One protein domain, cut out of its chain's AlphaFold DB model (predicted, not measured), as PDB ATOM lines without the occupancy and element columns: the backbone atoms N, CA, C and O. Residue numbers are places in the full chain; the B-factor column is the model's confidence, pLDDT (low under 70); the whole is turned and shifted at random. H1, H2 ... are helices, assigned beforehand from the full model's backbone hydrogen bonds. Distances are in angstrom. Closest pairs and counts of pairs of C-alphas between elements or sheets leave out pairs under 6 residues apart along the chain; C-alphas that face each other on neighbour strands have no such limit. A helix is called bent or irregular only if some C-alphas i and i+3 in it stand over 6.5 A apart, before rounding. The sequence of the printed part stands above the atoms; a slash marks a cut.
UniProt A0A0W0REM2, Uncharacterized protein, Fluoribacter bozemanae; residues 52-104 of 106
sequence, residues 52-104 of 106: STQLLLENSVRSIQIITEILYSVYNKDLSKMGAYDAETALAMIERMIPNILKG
ATOM      1  N   SER A  52       4.499   5.344  69.082       82.19
ATOM      2  CA  SER A  52       4.439   4.251  70.046       82.19
ATOM      3  C   SER A  52       3.376   4.496  71.120       82.19
ATOM      4  O   SER A  52       2.553   3.619  71.384       82.19
ATOM      5  N   THR A  53       3.309   5.710  71.670       80.50
ATOM      6  CA  THR A  53       2.293   6.126  72.644       80.50
ATOM      7  C   THR A  53       0.896   6.113  72.030       80.50
ATOM      8  O   THR A  53      -0.051   5.649  72.668       80.50
ATOM      9  N   GLN A  54       0.751   6.563  70.781       81.62
ATOM     10  CA  GLN A  54      -0.530   6.516  70.077       81.62
ATOM     11  C   GLN A  54      -1.004   5.071  69.869       81.62
ATOM     12  O   GLN A  54      -2.150   4.748  70.176       81.62
ATOM     13  N   LEU A  55      -0.117   4.184  69.414       86.75
ATOM     14  CA  LEU A  55      -0.436   2.773  69.206       86.75
ATOM     15  C   LEU A  55      -0.777   2.061  70.525       86.75
ATOM     16  O   LEU A  55      -1.704   1.250  70.574       86.75
ATOM     17  N   LEU A  56      -0.070   2.380  71.614       88.50
ATOM     18  CA  LEU A  56      -0.383   1.871  72.951       88.50
ATOM     19  C   LEU A  56      -1.760   2.337  73.430       88.50
ATOM     20  O   LEU A  56      -2.513   1.532  73.984       88.50
ATOM     21  N   LEU A  57      -2.111   3.604  73.194       84.38
ATOM     22  CA  LEU A  57      -3.426   4.139  73.536       84.38
ATOM     23  C   LEU A  57      -4.533   3.449  72.731       84.38
ATOM     24  O   LEU A  57      -5.506   2.977  73.317       84.38
ATOM     25  N   GLU A  58      -4.374   3.339  71.412       86.75
ATOM     26  CA  GLU A  58      -5.347   2.678  70.535       86.75
ATOM     27  C   GLU A  58      -5.576   1.219  70.939       86.75
ATOM     28  O   GLU A  58      -6.722   0.773  71.050       86.75
ATOM     29  N   ASN A  59      -4.497   0.483  71.222       91.62
ATOM     30  CA  ASN A  59      -4.595  -0.891  71.698       91.62
ATOM     31  C   ASN A  59      -5.272  -0.972  73.066       91.62
ATOM     32  O   ASN A  59      -6.139  -1.820  73.253       91.62
ATOM     33  N   SER A  60      -4.942  -0.074  73.996       89.38
ATOM     34  CA  SER A  60      -5.561  -0.054  75.326       89.38
ATOM     35  C   SER A  60      -7.071   0.177  75.237       89.38
ATOM     36  O   SER A  60      -7.844  -0.555  75.852       89.38
ATOM     37  N   VAL A  61      -7.506   1.140  74.419       89.25
ATOM     38  CA  VAL A  61      -8.932   1.428  74.199       89.25
ATOM     39  C   VAL A  61      -9.646   0.229  73.569       89.25
ATOM     40  O   VAL A  61     -10.705  -0.172  74.051       89.25
ATOM     41  N   ARG A  62      -9.058  -0.392  72.537       92.12
ATOM     42  CA  ARG A  62      -9.630  -1.596  71.906       92.12
ATOM     43  C   ARG A  62      -9.709  -2.775  72.870       92.12
ATOM     44  O   ARG A  62     -10.716  -3.475  72.895       92.12
ATOM     45  N   SER A  63      -8.671  -3.000  73.672       92.06
ATOM     46  CA  SER A  63      -8.665  -4.061  74.679       92.06
ATOM     47  C   SER A  63      -9.757  -3.853  75.720       92.06
ATOM     48  O   SER A  63     -10.437  -4.818  76.052       92.06
ATOM     49  N   ILE A  64      -9.978  -2.618  76.185       91.31
ATOM     50  CA  ILE A  64     -11.081  -2.305  77.105       91.31
ATOM     51  C   ILE A  64     -12.421  -2.673  76.467       91.31
ATOM     52  O   ILE A  64     -13.189  -3.401  77.084       91.31
ATOM     53  N   GLN A  65     -12.674  -2.258  75.223       90.00
ATOM     54  CA  GLN A  65     -13.920  -2.589  74.520       90.00
ATOM     55  C   GLN A  65     -14.151  -4.103  74.437       90.00
ATOM     56  O   GLN A  65     -15.216  -4.587  74.807       90.00
ATOM     57  N   ILE A  66     -13.138  -4.863  74.013       93.06
ATOM     58  CA  ILE A  66     -13.234  -6.324  73.899       93.06
ATOM     59  C   ILE A  66     -13.480  -6.967  75.268       93.06
ATOM     60  O   ILE A  66     -14.335  -7.838  75.392       93.06
ATOM     61  N   ILE A  67     -12.741  -6.551  76.301       91.75
ATOM     62  CA  ILE A  67     -12.884  -7.106  77.651       91.75
ATOM     63  C   ILE A  67     -14.267  -6.789  78.219       91.75
ATOM     64  O   ILE A  67     -14.871  -7.666  78.829       91.75
ATOM     65  N   THR A  68     -14.791  -5.584  77.993       91.25
ATOM     66  CA  THR A  68     -16.148  -5.201  78.396       91.25
ATOM     67  C   THR A  68     -17.202  -6.080  77.722       91.25
ATOM     68  O   THR A  68     -18.073  -6.608  78.411       91.25
ATOM     69  N   GLU A  69     -17.099  -6.319  76.413       89.81
ATOM     70  CA  GLU A  69     -18.022  -7.206  75.685       89.81
ATOM     71  C   GLU A  69     -17.945  -8.662  76.164       89.81
ATOM     72  O   GLU A  69     -18.968  -9.326  76.362       89.81
ATOM     73  N   ILE A  70     -16.729  -9.161  76.413       90.25
ATOM     74  CA  ILE A  70     -16.518 -10.481  77.017       90.25
ATOM     75  C   ILE A  70     -17.183 -10.525  78.389       90.25
ATOM     76  O   ILE A  70     -17.907 -11.471  78.685       90.25
ATOM     77  N   LEU A  71     -16.976  -9.502  79.218       89.75
ATOM     78  CA  LEU A  71     -17.546  -9.449  80.553       89.75
ATOM     79  C   LEU A  71     -19.070  -9.529  80.490       89.75
ATOM     80  O   LEU A  71     -19.633 -10.376  81.165       89.75
ATOM     81  N   TYR A  72     -19.734  -8.751  79.635       89.38
ATOM     82  CA  TYR A  72     -21.186  -8.852  79.458       89.38
ATOM     83  C   TYR A  72     -21.648 -10.224  78.949       89.38
ATOM     84  O   TYR A  72     -22.714 -10.693  79.342       89.38
ATOM     85  N   SER A  73     -20.850 -10.887  78.111       88.50
ATOM     86  CA  SER A  73     -21.227 -12.155  77.476       88.50
ATOM     87  C   SER A  73     -21.025 -13.386  78.364       88.50
ATOM     88  O   SER A  73     -21.790 -14.343  78.269       88.50
ATOM     89  N   VAL A  74     -19.976 -13.404  79.195       89.31
ATOM     90  CA  VAL A  74     -19.554 -14.604  79.944       89.31
ATOM     91  C   VAL A  74     -19.402 -14.376  81.449       89.31
ATOM     92  O   VAL A  74     -18.753 -15.176  82.128       89.31
ATOM     93  N   TYR A  75     -19.979 -13.300  81.995       88.75
ATOM     94  CA  TYR A  75     -19.877 -13.014  83.424       88.75
ATOM     95  C   TYR A  75     -20.358 -14.184  84.286       88.75
ATOM     96  O   TYR A  75     -21.485 -14.660  84.150       88.75
ATOM     97  N   ASN A  76     -19.524 -14.584  85.244       87.88
ATOM     98  CA  ASN A  76     -19.887 -15.560  86.256       87.88
ATOM     99  C   ASN A  76     -19.592 -14.994  87.648       87.88
ATOM    100  O   ASN A  76     -18.433 -14.883  88.057       87.88
ATOM    101  N   LYS A  77     -20.661 -14.669  88.380       86.38
ATOM    102  CA  LYS A  77     -20.586 -14.100  89.730       86.38
ATOM    103  C   LYS A  77     -19.838 -14.999  90.717       86.38
ATOM    104  O   LYS A  77     -19.108 -14.494  91.561       86.38
ATOM    105  N   ASP A  78     -19.952 -16.319  90.576       87.81
ATOM    106  CA  ASP A  78     -19.366 -17.276  91.522       87.81
ATOM    107  C   ASP A  78     -17.837 -17.354  91.377       87.81
ATOM    108  O   ASP A  78     -17.133 -17.782  92.290       87.81
ATOM    109  N   LEU A  79     -17.306 -16.896  90.238       86.56
ATOM    110  CA  LEU A  79     -15.869 -16.800  89.968       86.56
ATOM    111  C   LEU A  79     -15.305 -15.391  90.238       86.56
ATOM    112  O   LEU A  79     -14.091 -15.179  90.146       86.56
ATOM    113  N   SER A  80     -16.161 -14.419  90.560       85.25
ATOM    114  CA  SER A  80     -15.785 -13.016  90.724       85.25
ATOM    115  C   SER A  80     -15.027 -12.784  92.032       85.25
ATOM    116  O   SER A  80     -15.593 -12.813  93.123       85.25
ATOM    117  N   LYS A  81     -13.730 -12.469  91.940       85.31
ATOM    118  CA  LYS A  81     -12.899 -12.110  93.109       85.31
ATOM    119  C   LYS A  81     -13.176 -10.703  93.649       85.31
ATOM    120  O   LYS A  81     -12.735 -10.376  94.744       85.31
ATOM    121  N   MET A  82     -13.880  -9.874  92.877       83.25
ATOM    122  CA  MET A  82     -14.218  -8.496  93.245       83.25
ATOM    123  C   MET A  82     -15.531  -8.407  94.035       83.25
ATOM    124  O   MET A  82     -15.890  -7.325  94.484       83.25
ATOM    125  N   GLY A  83     -16.254  -9.522  94.195       81.31
ATOM    126  CA  GLY A  83     -17.556  -9.542  94.868       81.31
ATOM    127  C   GLY A  83     -18.671  -8.848  94.083       81.31
ATOM    128  O   GLY A  83     -19.709  -8.522  94.652       81.31
ATOM    129  N   ALA A  84     -18.463  -8.602  92.788       87.75
ATOM    130  CA  ALA A  84     -19.505  -8.077  91.918       87.75
ATOM    131  C   ALA A  84     -20.576  -9.150  91.642       87.75
ATOM    132  O   ALA A  84     -20.279 -10.346  91.602       87.75
ATOM    133  N   TYR A  85     -21.825  -8.710  91.491       85.00
ATOM    134  CA  TYR A  85     -22.978  -9.595  91.309       85.00
ATOM    135  C   TYR A  85     -23.313  -9.840  89.830       85.00
ATOM    136  O   TYR A  85     -23.798 -10.911  89.470       85.00
ATOM    137  N   ASP A  86     -23.003  -8.864  88.978       88.06
ATOM    138  CA  ASP A  86     -23.167  -8.885  87.527       88.06
ATOM    139  C   ASP A  86     -22.031  -8.096  86.839       88.06
ATOM    140  O   ASP A  86     -21.161  -7.502  87.493       88.06
ATOM    141  N   ALA A  87     -22.022  -8.125  85.504       89.25
ATOM    142  CA  ALA A  87     -21.033  -7.425  84.685       89.25
ATOM    143  C   ALA A  87     -21.074  -5.901  84.892       89.25
ATOM    144  O   ALA A  87     -20.020  -5.271  84.965       89.25
ATOM    145  N   GLU A  88     -22.265  -5.314  85.045       90.06
ATOM    146  CA  GLU A  88     -22.440  -3.871  85.263       90.06
ATOM    147  C   GLU A  88     -21.813  -3.428  86.587       90.06
ATOM    148  O   GLU A  88     -21.033  -2.474  86.640       90.06
ATOM    149  N   THR A  89     -22.082  -4.172  87.660       89.88
ATOM    150  CA  THR A  89     -21.506  -3.935  88.984       89.88
ATOM    151  C   THR A  89     -19.988  -4.085  88.942       89.88
ATOM    152  O   THR A  89     -19.274  -3.278  89.536       89.88
ATOM    153  N   ALA A  90     -19.473  -5.085  88.218       89.31
ATOM    154  CA  ALA A  90     -18.035  -5.279  88.056       89.31
ATOM    155  C   ALA A  90     -17.374  -4.091  87.339       89.31
ATOM    156  O   ALA A  90     -16.353  -3.594  87.815       89.31
ATOM    157  N   LEU A  91     -17.974  -3.584  86.257       90.81
ATOM    158  CA  LEU A  91     -17.476  -2.403  85.543       90.81
ATOM    159  C   LEU A  91     -17.493  -1.160  86.431       90.81
ATOM    160  O   LEU A  91     -16.477  -0.477  86.537       90.81
ATOM    161  N   ALA A  92     -18.589  -0.916  87.150       89.94
ATOM    162  CA  ALA A  92     -18.689   0.218  88.068       89.94
ATOM    163  C   ALA A  92     -17.638   0.159  89.193       89.94
ATOM    164  O   ALA A  92     -17.114   1.188  89.626       89.94
ATOM    165  N   MET A  93     -17.303  -1.039  89.683       88.81
ATOM    166  CA  MET A  93     -16.226  -1.222  90.661       88.81
ATOM    167  C   MET A  93     -14.849  -0.956  90.046       88.81
ATOM    168  O   MET A  93     -14.046  -0.263  90.668       88.81
ATOM    169  N   ILE A  94     -14.591  -1.440  88.826       88.38
ATOM    170  CA  ILE A  94     -13.346  -1.169  88.090       88.38
ATOM    171  C   ILE A  94     -13.172   0.339  87.874       88.38
ATOM    172  O   ILE A  94     -12.117   0.880  88.196       88.38
ATOM    173  N   GLU A  95     -14.212   1.045  87.425       88.19
ATOM    174  CA  GLU A  95     -14.176   2.499  87.221       88.19
ATOM    175  C   GLU A  95     -13.843   3.264  88.506       88.19
ATOM    176  O   GLU A  95     -13.045   4.201  88.491       88.19
ATOM    177  N   ARG A  96     -14.388   2.832  89.650       87.25
ATOM    178  CA  ARG A  96     -14.079   3.427  90.962       87.25
ATOM    179  C   ARG A  96     -12.639   3.183  91.414       87.25
ATOM    180  O   ARG A  96     -12.133   3.956  92.225       87.25
ATOM    181  N   MET A  97     -11.974   2.143  90.911       85.94
ATOM    182  CA  MET A  97     -10.570   1.856  91.221       85.94
ATOM    183  C   MET A  97      -9.593   2.696  90.388       85.94
ATOM    184  O   MET A  97      -8.495   2.984  90.866       85.94
ATOM    185  N   ILE A  98      -9.988   3.135  89.186       85.12
ATOM    186  CA  ILE A  98      -9.127   3.895  88.260       85.12
ATOM    187  C   ILE A  98      -8.461   5.110  88.938       85.12
ATOM    188  O   ILE A  98      -7.239   5.232  88.838       85.12
ATOM    189  N   PRO A  99      -9.174   5.986  89.678       84.62
ATOM    190  CA  PRO A  99      -8.549   7.149  90.309       84.62
ATOM    191  C   PRO A  99      -7.473   6.796  91.341       84.62
ATOM    192  O   PRO A  99      -6.519   7.556  91.491       84.62
ATOM    193  N   ASN A 100      -7.609   5.673  92.053       82.69
ATOM    194  CA  ASN A 100      -6.624   5.240  93.050       82.69
ATOM    195  C   ASN A 100      -5.354   4.728  92.366       82.69
ATOM    196  O   ASN A 100      -4.252   5.131  92.739       82.69
ATOM    197  N   ILE A 101      -5.520   3.947  91.295       82.38
ATOM    198  CA  ILE A 101      -4.413   3.446  90.473       82.38
ATOM    199  C   ILE A 101      -3.661   4.611  89.814       82.38
ATOM    200  O   ILE A 101      -2.436   4.668  89.887       82.38
ATOM    201  N   LEU A 102      -4.376   5.584  89.237       76.81
ATOM    202  CA  LEU A 102      -3.767   6.771  88.618       76.81
ATOM    203  C   LEU A 102      -3.016   7.658  89.620       76.81
ATOM    204  O   LEU A 102      -2.081   8.359  89.242       76.81
ATOM    205  N   LYS A 103      -3.403   7.627  90.900       81.12
ATOM    206  CA  LYS A 103      -2.700   8.322  91.989       81.12
ATOM    207  C   LYS A 103      -1.531   7.515  92.564       81.12
ATOM    208  O   LYS A 103      -0.872   8.004  93.477       81.12
ATOM    209  N   GLY A 104      -1.277   6.302  92.063       64.44
ATOM    210  CA  GLY A 104      -0.238   5.404  92.576       64.44
ATOM    211  C   GLY A 104      -0.533   4.856  93.976       64.44
ATOM    212  O   GLY A 104       0.386   4.430  94.669       64.44
TER     213      GLY A 104
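This is residues 52 to 104 of the 106 residues of an uncharacterized protein of Fluoribacter bozemanae (UniProt A0A0W0REM2). A long helix, H1, and a shorter one, H2, make an open helical hairpin like a V, meeting near the end of H1 and the start of H2, where a long loop joins them. Residues 52 to 67, which belong to H1, stand free, and so do residues 95 to 104, of which 95 to 102 belong to H2. The printed part has 53 residues, with H1 then H2 and no named strand; it is all helix. It is loose, with a radius of gyration of the C-alphas of 12.9 A, and flat, spanning 39 by 27 by 14 A.

H1, residues 52 to 74, is 32.1 A long and begins with C-alpha 52 at (4.439, 4.251, 70.046). H2, residues 87 to 102, is 22.7 A long and ends with C-alpha 102 at (-3.767, 6.771, 88.618). H2 has a kink of 27 degrees near residue 96 and is only just irregular: C-alphas 96 and 99 are 6.7 A apart.

H1 touches H2 with residues 68 to 72 alone, and H2 touches H1 with residues 87 to 91 alone. Their closest C-alphas, those of Tyr 72 and Ala 87, are 5.4 A apart. The two form a helical hairpin, at a shallow tilt of 29 degrees, opposite ways. Every O i to N i+4 pair is within hydrogen-bond range in H1, and 10 of 12 in H2.

The C-alphas farthest apart, those of Ser 52 and Asp 78, are 38.6 A apart. The link from H1 to H2, residues 75 to 86, is long. The printed part has no cut, and residue 104 is under 70 in pLDDT.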